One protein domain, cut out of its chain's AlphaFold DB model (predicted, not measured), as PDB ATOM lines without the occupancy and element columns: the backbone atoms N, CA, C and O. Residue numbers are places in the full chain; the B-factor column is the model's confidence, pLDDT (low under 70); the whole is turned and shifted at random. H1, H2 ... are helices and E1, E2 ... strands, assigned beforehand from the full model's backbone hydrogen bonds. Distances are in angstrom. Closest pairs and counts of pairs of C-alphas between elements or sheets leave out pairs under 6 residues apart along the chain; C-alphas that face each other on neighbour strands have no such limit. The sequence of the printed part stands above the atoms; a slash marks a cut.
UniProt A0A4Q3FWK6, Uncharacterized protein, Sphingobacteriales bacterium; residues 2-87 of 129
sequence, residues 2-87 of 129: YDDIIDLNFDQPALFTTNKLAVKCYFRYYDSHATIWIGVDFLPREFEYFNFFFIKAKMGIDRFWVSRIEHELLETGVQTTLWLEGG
ATOM      1  N   TYR A   2     128.539 131.750 131.709       73.88
ATOM      2  CA  TYR A   2     128.343 131.870 133.169       73.88
ATOM      3  C   TYR A   2     127.703 133.199 133.587       73.88
ATOM      4  O   TYR A   2     126.855 133.188 134.474       73.88
ATOM      5  N   ASP A   3     128.050 134.308 132.928       82.31
ATOM      6  CA  ASP A   3     127.363 135.587 133.149       82.31
ATOM      7  C   ASP A   3     125.892 135.508 132.724       82.31
ATOM      8  O   ASP A   3     125.035 135.855 133.520       82.31
ATOM      9  N   ASP A   4     125.587 134.884 131.581       86.19
ATOM     10  CA  ASP A   4     124.202 134.666 131.130       86.19
ATOM     11  C   ASP A   4     123.332 133.923 132.168       86.19
ATOM     12  O   ASP A   4     122.135 134.177 132.269       86.19
ATOM     13  N   ILE A   5     123.912 133.003 132.956       87.12
ATOM     14  CA  ILE A   5     123.196 132.312 134.048       87.12
ATOM     15  C   ILE A   5     122.920 133.267 135.211       87.12
ATOM     16  O   ILE A   5     121.858 133.185 135.825       87.12
ATOM     17  N   ILE A   6     123.871 134.144 135.535       88.12
ATOM     18  CA  ILE A   6     123.718 135.141 136.600       88.12
ATOM     19  C   ILE A   6     122.691 136.193 136.182       88.12
ATOM     20  O   ILE A   6     121.830 136.537 136.987       88.12
ATOM     21  N   ASP A   7     122.728 136.632 134.928       90.38
ATOM     22  CA  ASP A   7     121.764 137.572 134.360       90.38
ATOM     23  C   ASP A   7     120.361 136.947 134.335       90.38
ATOM     24  O   ASP A   7     119.414 137.526 134.861       90.38
ATOM     25  N   LEU A   8     120.230 135.694 133.874       91.94
ATOM     26  CA  LEU A   8     118.965 134.953 133.936       91.94
ATOM     27  C   LEU A   8     118.449 134.796 135.373       91.94
ATOM     28  O   LEU A   8     117.246 134.849 135.616       91.94
ATOM     29  N   ASN A   9     119.347 134.574 136.331       93.31
ATOM     30  CA  ASN A   9     118.995 134.457 137.740       93.31
ATOM     31  C   ASN A   9     118.523 135.785 138.341       93.31
ATOM     32  O   ASN A   9     117.614 135.789 139.174       93.31
ATOM     33  N   PHE A  10     119.113 136.894 137.905       89.50
ATOM     34  CA  PHE A  10     118.688 138.232 138.282       89.50
ATOM     35  C   PHE A  10     117.316 138.574 137.686       89.50
ATOM     36  O   PHE A  10     116.438 139.042 138.411       89.50
ATOM     37  N   ASP A  11     117.112 138.273 136.403       92.44
ATOM     38  CA  ASP A  11     115.878 138.584 135.676       92.44
ATOM     39  C   ASP A  11     114.705 137.677 136.081       92.44
ATOM     40  O   ASP A  11     113.553 138.116 136.138       92.44
ATOM     41  N   GLN A  12     114.972 136.394 136.349       92.44
ATOM     42  CA  GLN A  12     113.957 135.373 136.635       92.44
ATOM     43  C   GLN A  12     114.333 134.499 137.847       92.44
ATOM     44  O   GLN A  12     114.479 133.276 137.724       92.44
ATOM     45  N   PRO A  13     114.425 135.079 139.061       89.94
ATOM     46  CA  PRO A  13     114.865 134.360 140.260       89.94
ATOM     47  C   PRO A  13     113.958 133.176 140.624       89.94
ATOM     48  O   PRO A  13     114.432 132.171 141.150       89.94
ATOM     49  N   ALA A  14     112.669 133.241 140.270       89.38
ATOM     50  CA  ALA A  14     111.687 132.188 140.533       89.38
ATOM     51  C   ALA A  14     112.061 130.814 139.932       89.38
ATOM     52  O   ALA A  14     111.677 129.780 140.489       89.38
ATOM     53  N   LEU A  15     112.839 130.791 138.839       91.12
ATOM     54  CA  LEU A  15     113.342 129.560 138.212       91.12
ATOM     55  C   LEU A  15     114.365 128.822 139.087       91.12
ATOM     56  O   LEU A  15     114.545 127.615 138.954       91.12
ATOM     57  N   PHE A  16     115.029 129.545 139.989       89.88
ATOM     58  CA  PHE A  16     116.105 129.034 140.838       89.88
ATOM     59  C   PHE A  16     115.661 128.824 142.289       89.88
ATOM     60  O   PHE A  16     116.418 128.279 143.094       89.88
ATOM     61  N   THR A  17     114.435 129.231 142.628       90.38
ATOM     62  CA  THR A  17     113.870 129.171 143.986       90.38
ATOM     63  C   THR A  17     112.619 128.296 144.089       90.38
ATOM     64  O   THR A  17     111.963 128.286 145.129       90.38
ATOM     65  N   THR A  18     112.242 127.585 143.023       85.06
ATOM     66  CA  THR A  18     110.954 126.880 142.943       85.06
ATOM     67  C   THR A  18     110.766 125.888 144.101       85.06
ATOM     68  O   THR A  18     111.599 125.010 144.314       85.06
ATOM     69  N   ASN A  19     109.648 126.014 144.830       83.25
ATOM     70  CA  ASN A  19     109.256 125.181 145.981       83.25
ATOM     71  C   ASN A  19     110.251 125.143 147.157       83.25
ATOM     72  O   ASN A  19     110.194 124.228 147.977       83.25
ATOM     73  N   LYS A  20     111.150 126.127 147.256       89.25
ATOM     74  CA  LYS A  20     112.142 126.237 148.331       89.25
ATOM     75  C   LYS A  20     112.126 127.630 148.950       89.25
ATOM     76  O   LYS A  20     111.527 128.554 148.400       89.25
ATOM     77  N   LEU A  21     112.801 127.794 150.088       88.12
ATOM     78  CA  LEU A  21     113.002 129.116 150.675       88.12
ATOM     79  C   LEU A  21     113.888 129.938 149.734       88.12
ATOM     80  O   LEU A  21     115.048 129.591 149.517       88.12
ATOM     81  N   ALA A  22     113.334 131.008 149.169       92.12
ATOM     82  CA  ALA A  22     114.076 131.925 148.318       92.12
ATOM     83  C   ALA A  22     115.020 132.777 149.168       92.12
ATOM     84  O   ALA A  22     114.588 133.478 150.085       92.12
ATOM     85  N   VAL A  23     116.308 132.725 148.849       93.44
ATOM     86  CA  VAL A  23     117.348 133.451 149.570       93.44
ATOM     87  C   VAL A  23     118.239 134.175 148.575       93.44
ATOM     88  O   VAL A  23     118.653 133.607 147.561       93.44
ATOM     89  N   LYS A  24     118.538 135.439 148.872       94.69
ATOM     90  CA  LYS A  24     119.502 136.236 148.119       94.69
ATOM     91  C   LYS A  24     120.896 135.957 148.666       94.69
ATOM     92  O   LYS A  24     121.152 136.164 149.843       94.69
ATOM     93  N   CYS A  25     121.809 135.501 147.830       95.06
ATOM     94  CA  CYS A  25     123.207 135.298 148.177       95.06
ATOM     95  C   CYS A  25     124.036 136.453 147.627       95.06
ATOM     96  O   CYS A  25     124.082 136.654 146.413       95.06
ATOM     97  N   TYR A  26     124.700 137.187 148.513       95.31
ATOM     98  CA  TYR A  26     125.689 138.197 148.169       95.31
ATOM     99  C   TYR A  26     127.088 137.617 148.376       95.31
ATOM    100  O   TYR A  26     127.473 137.334 149.506       95.31
ATOM    101  N   PHE A  27     127.843 137.428 147.298       94.88
ATOM    102  CA  PHE A  27     129.217 136.935 147.339       94.88
ATOM    103  C   PHE A  27     130.203 138.090 147.347       94.88
ATOM    104  O   PHE A  27     130.086 139.010 146.534       94.88
ATOM    105  N   ARG A  28     131.234 137.971 148.179       93.31
ATOM    106  CA  ARG A  28     132.404 138.845 148.185       93.31
ATOM    107  C   ARG A  28     133.677 138.008 148.205       93.31
ATOM    108  O   ARG A  28     133.769 137.016 148.925       93.31
ATOM    109  N   TYR A  29     134.657 138.393 147.398       91.81
ATOM    110  CA  TYR A  29     136.018 137.873 147.480       91.81
ATOM    111  C   TYR A  29     136.994 138.922 146.951       91.81
ATOM    112  O   TYR A  29     137.011 139.198 145.753       91.81
ATOM    113  N   TYR A  30     137.789 139.515 147.848       86.44
ATOM    114  CA  TYR A  30     138.573 140.722 147.553       86.44
ATOM    115  C   TYR A  30     137.684 141.813 146.922       86.44
ATOM    116  O   TYR A  30     136.689 142.206 147.536       86.44
ATOM    117  N   ASP A  31     138.012 142.260 145.707       85.69
ATOM    118  CA  ASP A  31     137.274 143.287 144.961       85.69
ATOM    119  C   ASP A  31     136.137 142.704 144.100       85.69
ATOM    120  O   ASP A  31     135.301 143.438 143.560       85.69
ATOM    121  N   SER A  32     136.070 141.375 143.979       89.00
ATOM    122  CA  SER A  32     135.028 140.687 143.222       89.00
ATOM    123  C   SER A  32     133.761 140.537 144.055       89.00
ATOM    124  O   SER A  32     133.796 140.143 145.224       89.00
ATOM    125  N   HIS A  33     132.624 140.797 143.416       91.81
ATOM    126  CA  HIS A  33     131.307 140.630 144.010       91.81
ATOM    127  C   HIS A  33     130.317 140.040 143.007       91.81
ATOM    128  O   HIS A  33     130.404 140.256 141.795       91.81
ATOM    129  N   ALA A  34     129.353 139.287 143.522       92.81
ATOM    130  CA  ALA A  34     128.245 138.762 142.738       92.81
ATOM    131  C   ALA A  34     127.004 138.642 143.616       92.81
ATOM    132  O   ALA A  34     127.091 138.527 144.835       92.81
ATOM    133  N   THR A  35     125.830 138.657 143.002       93.62
ATOM    134  CA  THR A  35     124.570 138.425 143.703       93.62
ATOM    135  C   THR A  35     123.732 137.457 142.897       93.62
ATOM    136  O   THR A  35     123.624 137.618 141.685       93.62
ATOM    137  N   ILE A  36     123.152 136.468 143.571       94.12
ATOM    138  CA  ILE A  36     122.204 135.528 142.972       94.12
ATOM    139  C   ILE A  36     121.063 135.234 143.945       94.12
ATOM    140  O   ILE A  36     121.175 135.463 145.148       94.12
ATOM    141  N   TRP A  37     120.003 134.634 143.434       94.38
ATOM    142  CA  TRP A  37     118.895 134.058 144.171       94.38
ATOM    143  C   TRP A  37     118.935 132.539 144.081       94.38
ATOM    144  O   TRP A  37     119.068 131.978 142.993       94.38
ATOM    145  N   ILE A  38     118.793 131.863 145.214       92.81
ATOM    146  CA  ILE A  38     118.724 130.402 145.266       92.81
ATOM    147  C   ILE A  38     117.594 129.941 146.174       92.81
ATOM    148  O   ILE A  38     117.250 130.594 147.160       92.81
ATOM    149  N   GLY A  39     117.019 128.796 145.834       92.75
ATOM    150  CA  GLY A  39     116.137 128.046 146.711       92.75
ATOM    151  C   GLY A  39     116.936 127.147 147.647       92.75
ATOM    152  O   GLY A  39     117.672 126.278 147.175       92.75
ATOM    153  N   VAL A  40     116.750 127.298 148.956       90.62
ATOM    154  CA  VAL A  40     117.345 126.414 149.970       90.62
ATOM    155  C   VAL A  40     116.271 125.648 150.741       90.62
ATOM    156  O   VAL A  40     115.169 126.150 150.960       90.62
ATOM    157  N   ASP A  41     116.585 124.417 151.144       89.88
ATOM    158  CA  ASP A  41     115.677 123.590 151.958       89.88
ATOM    159  C   ASP A  41     115.701 124.017 153.433       89.88
ATOM    160  O   ASP A  41     114.708 123.916 154.148       89.88
ATOM    161  N   PHE A  42     116.845 124.530 153.879       88.88
ATOM    162  CA  PHE A  42     117.047 125.108 155.197       88.88
ATOM    163  C   PHE A  42     117.974 126.311 155.078       88.88
ATOM    164  O   PHE A  42     118.864 126.348 154.225       88.88
ATOM    165  N   LEU A  43     117.758 127.299 155.941       90.31
ATOM    166  CA  LEU A  43     118.652 128.439 156.026       90.31
ATOM    167  C   LEU A  43     119.967 127.982 156.679       90.31
ATOM    168  O   LEU A  43     119.917 127.387 157.762       90.31
ATOM    169  N   PRO A  44     121.126 128.214 156.044       90.19
ATOM    170  CA  PRO A  44     122.399 127.905 156.668       90.19
ATOM    171  C   PRO A  44     122.652 128.771 157.886       90.19
ATOM    172  O   PRO A  44     122.035 129.821 158.063       90.19
ATOM    173  N   ARG A  45     123.600 128.335 158.706       92.25
ATOM    174  CA  ARG A  45     124.059 129.089 159.871       92.25
ATOM    175  C   ARG A  45     125.261 129.947 159.514       92.25
ATOM    176  O   ARG A  45     126.008 129.648 158.584       92.25
ATOM    177  N   GLU A  46     125.480 130.988 160.306       92.31
ATOM    178  CA  GLU A  46     126.739 131.725 160.277       92.31
ATOM    179  C   GLU A  46     127.919 130.764 160.460       92.31
ATOM    180  O   GLU A  46     127.845 129.776 161.201       92.31
ATOM    181  N   PHE A  47     129.002 131.040 159.738       93.56
ATOM    182  CA  PHE A  47     130.222 130.242 159.676       93.56
ATOM    183  C   PHE A  47     130.105 128.861 159.012       93.56
ATOM    184  O   PHE A  47     131.076 128.092 159.052       93.56
ATOM    185  N   GLU A  48     128.967 128.527 158.397       93.69
ATOM    186  CA  GLU A  48     128.853 127.364 157.512       93.69
ATOM    187  C   GLU A  48     129.416 127.658 156.123       93.69
ATOM    188  O   GLU A  48     129.407 128.795 155.656       93.69
ATOM    189  N   TYR A  49     129.916 126.613 155.461       93.00
ATOM    190  CA  TYR A  49     130.508 126.710 154.131       93.00
ATOM    191  C   TYR A  49     129.557 126.235 153.040       93.00
ATOM    192  O   TYR A  49     128.849 125.244 153.201       93.00
ATOM    193  N   PHE A  50     129.680 126.870 151.882       90.25
ATOM    194  CA  PHE A  50     129.076 126.461 150.628       90.25
ATOM    195  C   PHE A  50     130.114 126.381 149.520       90.25
ATOM    196  O   PHE A  50     131.070 127.156 149.478       90.25
ATOM    197  N   ASN A  51     129.861 125.473 148.580       90.19
ATOM    198  CA  ASN A  51     130.601 125.395 147.334       90.19
ATOM    199  C   ASN A  51     129.665 125.747 146.175       90.19
ATOM    200  O   ASN A  51     128.715 125.018 145.892       90.19
ATOM    201  N   PHE A  52     129.958 126.847 145.490       88.88
ATOM    202  CA  PHE A  52     129.232 127.326 144.320       88.88
ATOM    203  C   PHE A  52     130.135 127.232 143.089       88.88
ATOM    204  O   PHE A  52     130.746 128.203 142.657       88.88
ATOM    205  N   PHE A  53     130.231 126.046 142.488       88.38
ATOM    206  CA  PHE A  53     131.155 125.825 141.367       88.38
ATOM    207  C   PHE A  53     130.904 126.746 140.165       88.38
ATOM    208  O   PHE A  53     131.854 127.161 139.509       88.38
ATOM    209  N   PHE A  54     129.648 127.108 139.891       86.12
ATOM    210  CA  PHE A  54     129.314 127.994 138.770       86.12
ATOM    211  C   PHE A  54     129.714 129.457 139.014       86.12
ATOM    212  O   PHE A  54     129.983 130.169 138.051       86.12
ATOM    213  N   ILE A  55     129.803 129.909 140.275       89.00
ATOM    214  CA  ILE A  55     130.196 131.293 140.592       89.00
ATOM    215  C   ILE A  55     131.711 131.497 140.466       89.00
ATOM    216  O   ILE A  55     132.176 132.625 140.316       89.00
ATOM    217  N   LYS A  56     132.485 130.403 140.463       90.88
ATOM    218  CA  LYS A  56     133.950 130.410 140.378       90.88
ATOM    219  C   LYS A  56     134.485 131.195 139.194       90.88
ATOM    220  O   LYS A  56     135.487 131.885 139.336       90.88
ATOM    221  N   ALA A  57     133.820 131.105 138.044       88.25
ATOM    222  CA  ALA A  57     134.233 131.823 136.844       88.25
ATOM    223  C   ALA A  57     134.228 133.349 137.050       88.25
ATOM    224  O   ALA A  57     135.097 134.032 136.521       88.25
ATOM    225  N   LYS A  58     133.290 133.864 137.855       89.50
ATOM    226  CA  LYS A  58     133.151 135.294 138.162       89.50
ATOM    227  C   LYS A  58     133.962 135.717 139.383       89.50
ATOM    228  O   LYS A  58     134.567 136.781 139.393       89.50
ATOM    229  N   MET A  59     133.976 134.879 140.416       92.75
ATOM    230  CA  MET A  59     134.564 135.223 141.712       92.75
ATOM    231  C   MET A  59     136.023 134.785 141.858       92.75
ATOM    232  O   MET A  59     136.676 135.194 142.806       92.75
ATOM    233  N   GLY A  60     136.542 133.921 140.981       92.12
ATOM    234  CA  GLY A  60     137.878 133.322 141.110       92.12
ATOM    235  C   GLY A  60     137.978 132.213 142.168       92.12
ATOM    236  O   GLY A  60     139.006 131.547 142.273       92.12
ATOM    237  N   ILE A  61     136.905 131.968 142.923       94.06
ATOM    238  CA  ILE A  61     136.807 130.956 143.974       94.06
ATOM    239  C   ILE A  61     135.397 130.354 144.001       94.06
ATOM    240  O   ILE A  61     134.421 131.010 143.648       94.06
ATOM    241  N   ASP A  62     135.293 129.085 144.382       93.44
ATOM    242  CA  ASP A  62     134.035 128.339 144.525       93.44
ATOM    243  C   ASP A  62     133.598 128.176 145.984       93.44
ATOM    244  O   ASP A  62     132.419 127.939 146.238       93.44
ATOM    245  N   ARG A  63     134.525 128.288 146.935       94.94
ATOM    246  CA  ARG A  63     134.275 128.086 148.361       94.94
ATOM    247  C   ARG A  63     133.997 129.400 149.082       94.94
ATOM    248  O   ARG A  63     134.861 130.277 149.138       94.94
ATOM    249  N   PHE A  64     132.831 129.467 149.711       95.62
ATOM    250  CA  PHE A  64     132.381 130.611 150.496       95.62
ATOM    251  C   PHE A  64     131.885 130.167 151.863       95.62
ATOM    252  O   PHE A  64     131.431 129.034 152.016       95.62
ATOM    253  N   TRP A  65     131.941 131.053 152.849       95.88
ATOM    254  CA  TRP A  65     131.332 130.847 154.159       95.88
ATOM    255  C   TRP A  65     130.328 131.955 154.479       95.88
ATOM    256  O   TRP A  65     130.466 133.083 154.009       95.88
ATOM    257  N   VAL A  66     129.297 131.626 155.259       95.38
ATOM    258  CA  VAL A  66     128.261 132.578 155.679       95.38
ATOM    259  C   VAL A  66     128.833 133.509 156.739       95.38
ATOM    260  O   VAL A  66     129.088 133.083 157.862       95.38
ATOM    261  N   SER A  67     129.029 134.771 156.380       93.44
ATOM    262  CA  SER A  67     129.536 135.800 157.288       93.44
ATOM    263  C   SER A  67     128.458 136.396 158.175       93.44
ATOM    264  O   SER A  67     128.698 136.625 159.354       93.44
ATOM    265  N   ARG A  68     127.276 136.628 157.610       92.44
ATOM    266  CA  ARG A  68     126.102 137.111 158.331       92.44
ATOM    267  C   ARG A  68     124.835 136.788 157.558       92.44
ATOM    268  O   ARG A  68     124.853 136.646 156.328       92.44
ATOM    269  N   ILE A  69     123.737 136.719 158.292       94.56
ATOM    270  CA  ILE A  69     122.395 136.515 157.751       94.56
ATOM    271  C   ILE A  69     121.582 137.766 158.052       94.56
ATOM    272  O   ILE A  69     121.469 138.181 159.203       94.56
ATOM    273  N   GLU A  70     121.026 138.374 157.015       94.12
ATOM    274  CA  GLU A  70     120.240 139.595 157.124       94.12
ATOM    275  C   GLU A  70     118.796 139.329 156.707       94.12
ATOM    276  O   GLU A  70     118.534 138.653 155.710       94.12
ATOM    277  N   HIS A  71     117.857 139.855 157.491       93.12
ATOM    278  CA  HIS A  71     116.431 139.758 157.222       93.12
ATOM    279  C   HIS A  71     115.859 141.164 157.071       93.12
ATOM    280  O   HIS A  71     115.860 141.946 158.021       93.12
ATOM    281  N   GLU A  72     115.347 141.464 155.884       91.50
ATOM    282  CA  GLU A  72     114.732 142.745 155.559       91.50
ATOM    283  C   GLU A  72     113.212 142.580 155.461       91.50
ATOM    284  O   GLU A  72     112.706 141.653 154.822       91.50
ATOM    285  N   LEU A  73     112.469 143.480 156.114       90.44
ATOM    286  CA  LEU A  73     111.013 143.553 156.012       90.44
ATOM    287  C   LEU A  73     110.644 144.409 154.799       90.44
ATOM    288  O   LEU A  73     110.817 145.625 154.821       90.44
ATOM    289  N   LEU A  74     110.119 143.770 153.758       88.19
ATOM    290  CA  LEU A  74     109.572 144.427 152.576       88.19
ATOM    291  C   LEU A  74     108.042 144.399 152.616       88.19
ATOM    292  O   LEU A  74     107.433 143.555 153.275       88.19
ATOM    293  N   GLU A  75     107.404 145.271 151.833       82.81
ATOM    294  CA  GLU A  75     105.942 145.260 151.650       82.81
ATOM    295  C   GLU A  75     105.428 143.902 151.138       82.81
ATOM    296  O   GLU A  75     104.316 143.486 151.453       82.81
ATOM    297  N   THR A  76     106.261 143.178 150.384       79.25
ATOM    298  CA  THR A  76     105.957 141.860 149.811       79.25
ATOM    299  C   THR A  76     106.301 140.682 150.729       79.25
ATOM    300  O   THR A  76     106.070 139.537 150.344       79.25
ATOM    301  N   GLY A  77     106.867 140.927 151.918       83.75
ATOM    302  CA  GLY A  77     107.255 139.894 152.882       83.75
ATOM    303  C   GLY A  77     108.686 140.042 153.406       83.75
ATOM    304  O   GLY A  77     109.307 141.092 153.290       83.75
ATOM    305  N   VAL A  78     109.219 138.973 154.002       86.38
ATOM    306  CA  VAL A  78     110.593 138.950 154.527       86.38
ATOM    307  C   VAL A  78     111.556 138.530 153.422       86.38
ATOM    308  O   VAL A  78     111.458 137.413 152.908       86.38
ATOM    309  N   GLN A  79     112.519 139.383 153.089       90.81
ATOM    310  CA  GLN A  79     113.657 139.008 152.258       90.81
ATOM    311  C   GLN A  79     114.801 138.538 153.153       90.81
ATOM    312  O   GLN A  79     115.194 139.230 154.086       90.81
ATOM    313  N   THR A  80     115.350 137.358 152.861       93.81
ATOM    314  CA  THR A  80     116.549 136.858 153.544       93.81
ATOM    315  C   THR A  80     117.756 136.978 152.625       93.81
ATOM    316  O   THR A  80     117.739 136.454 151.506       93.81
ATOM    317  N   THR A  81     118.802 137.638 153.117       95.38
ATOM    318  CA  THR A  81     120.071 137.841 152.422       95.38
ATOM    319  C   THR A  81     121.196 137.139 153.179       95.38
ATOM    320  O   THR A  81     121.452 137.413 154.349       95.38
ATOM    321  N   LEU A  82     121.890 136.227 152.502       96.00
ATOM    322  CA  LEU A  82     123.118 135.601 152.980       96.00
ATOM    323  C   LEU A  82     124.315 136.378 152.456       96.00
ATOM    324  O   LEU A  82     124.507 136.481 151.242       96.00
ATOM    325  N   TRP A  83     125.150 136.861 153.367       95.81
ATOM    326  CA  TRP A  83     126.428 137.469 153.031       95.81
ATOM    327  C   TRP A  83     127.513 136.398 153.064       95.81
ATOM    328  O   TRP A  83     127.787 135.803 154.107       95.81
ATOM    329  N   LEU A  84     128.119 136.136 151.915       95.38
ATOM    330  CA  LEU A  84     129.043 135.037 151.682       95.38
ATOM    331  C   LEU A  84     130.443 135.579 151.400       95.38
ATOM    332  O   LEU A  84     130.656 136.276 150.409       95.38
ATOM    333  N   GLU A  85     131.402 135.210 152.242       94.62
ATOM    334  CA  GLU A  85     132.804 135.605 152.105       94.62
ATOM    335  C   GLU A  85     133.622 134.455 151.511       94.62
ATOM    336  O   GLU A  85     133.523 133.300 151.936       94.62
ATOM    337  N   GLY A  86     134.408 134.758 150.482       93.38
ATOM    338  CA  GLY A  86     135.240 133.784 149.787       93.38
ATOM    339  C   GLY A  86     136.486 133.414 150.586       93.38
ATOM    340  O   GLY A  86     137.131 134.263 151.200       93.38
ATOM    341  N   GLY A  87     136.869 132.139 150.537       89.56
ATOM    342  CA  GLY A  87     138.127 131.662 151.112       89.56
ATOM    343  C   GLY A  87     137.943 130.832 152.374       89.56
ATOM    344  O   GLY A  87     137.029 130.014 152.470       89.56
TER     345      GLY A  87
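This is residues 2 to 87 of the 129 residues of an uncharacterized protein of Sphingobacteriales bacterium (UniProt A0A4Q3FWK6). A single sheet of five strands is strongly twisted and curled like part of a barrel, with the ten-residue helix H1 beside its edge strand E2 and the short helix H2 near the turn between E1 and E2. The tip of the E4 and E5 hairpin, residues 73 to 78, sticks out at one end. The printed part has 86 residues with two named helices and five named strands, in the order H1, E1, E2, E3, H2, E4, E5. The sheet is mixed, in the order E2, E1, E5, E4, E3, and the class is mixed, helices and strands. The whole is compact, with a radius of gyration of the C-alphas of 12.5 A and spans of 35 by 29 by 22 A.

H1, residues 2 to 11, is on the sheet but only grazes it, with its residues 5 to 10. Its closest C-alphas to the edge strand E2, residues 32 to 40, are those of Asn 9 and Ile 36, 6.2 A apart. E1, residues 21 to 29, forms an antiparallel hairpin with E2, where N 25 and O 36 are 2.8 A apart, within hydrogen-bond range. E2 bends by 58 degrees at residue 37. E3, residues 49 to 51, is the other edge strand and is apart from E1 and E2. H2, residues 56 to 59, only grazes the sheet; the closest C-alphas of H2 and E2 are those of Met 59 and Ser 32, 5.7 A apart. H1 and H2 only just touch, with 3 pairs of C-alphas within 8 A, the closest being those of Tyr 2 and Ala 57 at 6.9 A. E4, residues 63 to 74, is antiparallel to E3, with N 50 and O 64 2.8 A apart, and bends by 62 degrees at residue 67. E5, residues 77 to 86, forms an antiparallel hairpin with E4, with N 72 and O 79 2.9 A apart. E5 is parallel to E1 at 31 degrees between directions, with N 26 and O 82 2.8 A apart. In H1 every O i to N i+4 pair is within hydrogen-bond range; H2 is too short for such a pair.

H1 begins at C-alpha 2, (128.343, 131.870, 133.169), and is 14.4 A long. E1 measures 24.8 A and E2 23.7 A. The three-residue E3 and four-residue H2 follow. E4, 29.9 A, starts at C-alpha 63, (134.275, 128.086, 148.361). E5, 28.8 A, ends at C-alpha 86, (135.240, 133.784, 149.787).

The two C-alphas farthest apart, those of Gly 60 and Glu 75, are 35.7 A apart. The printed part has no cut and no long link. The mean pLDDT of the printed part is 90.9, and no printed residue is under 70.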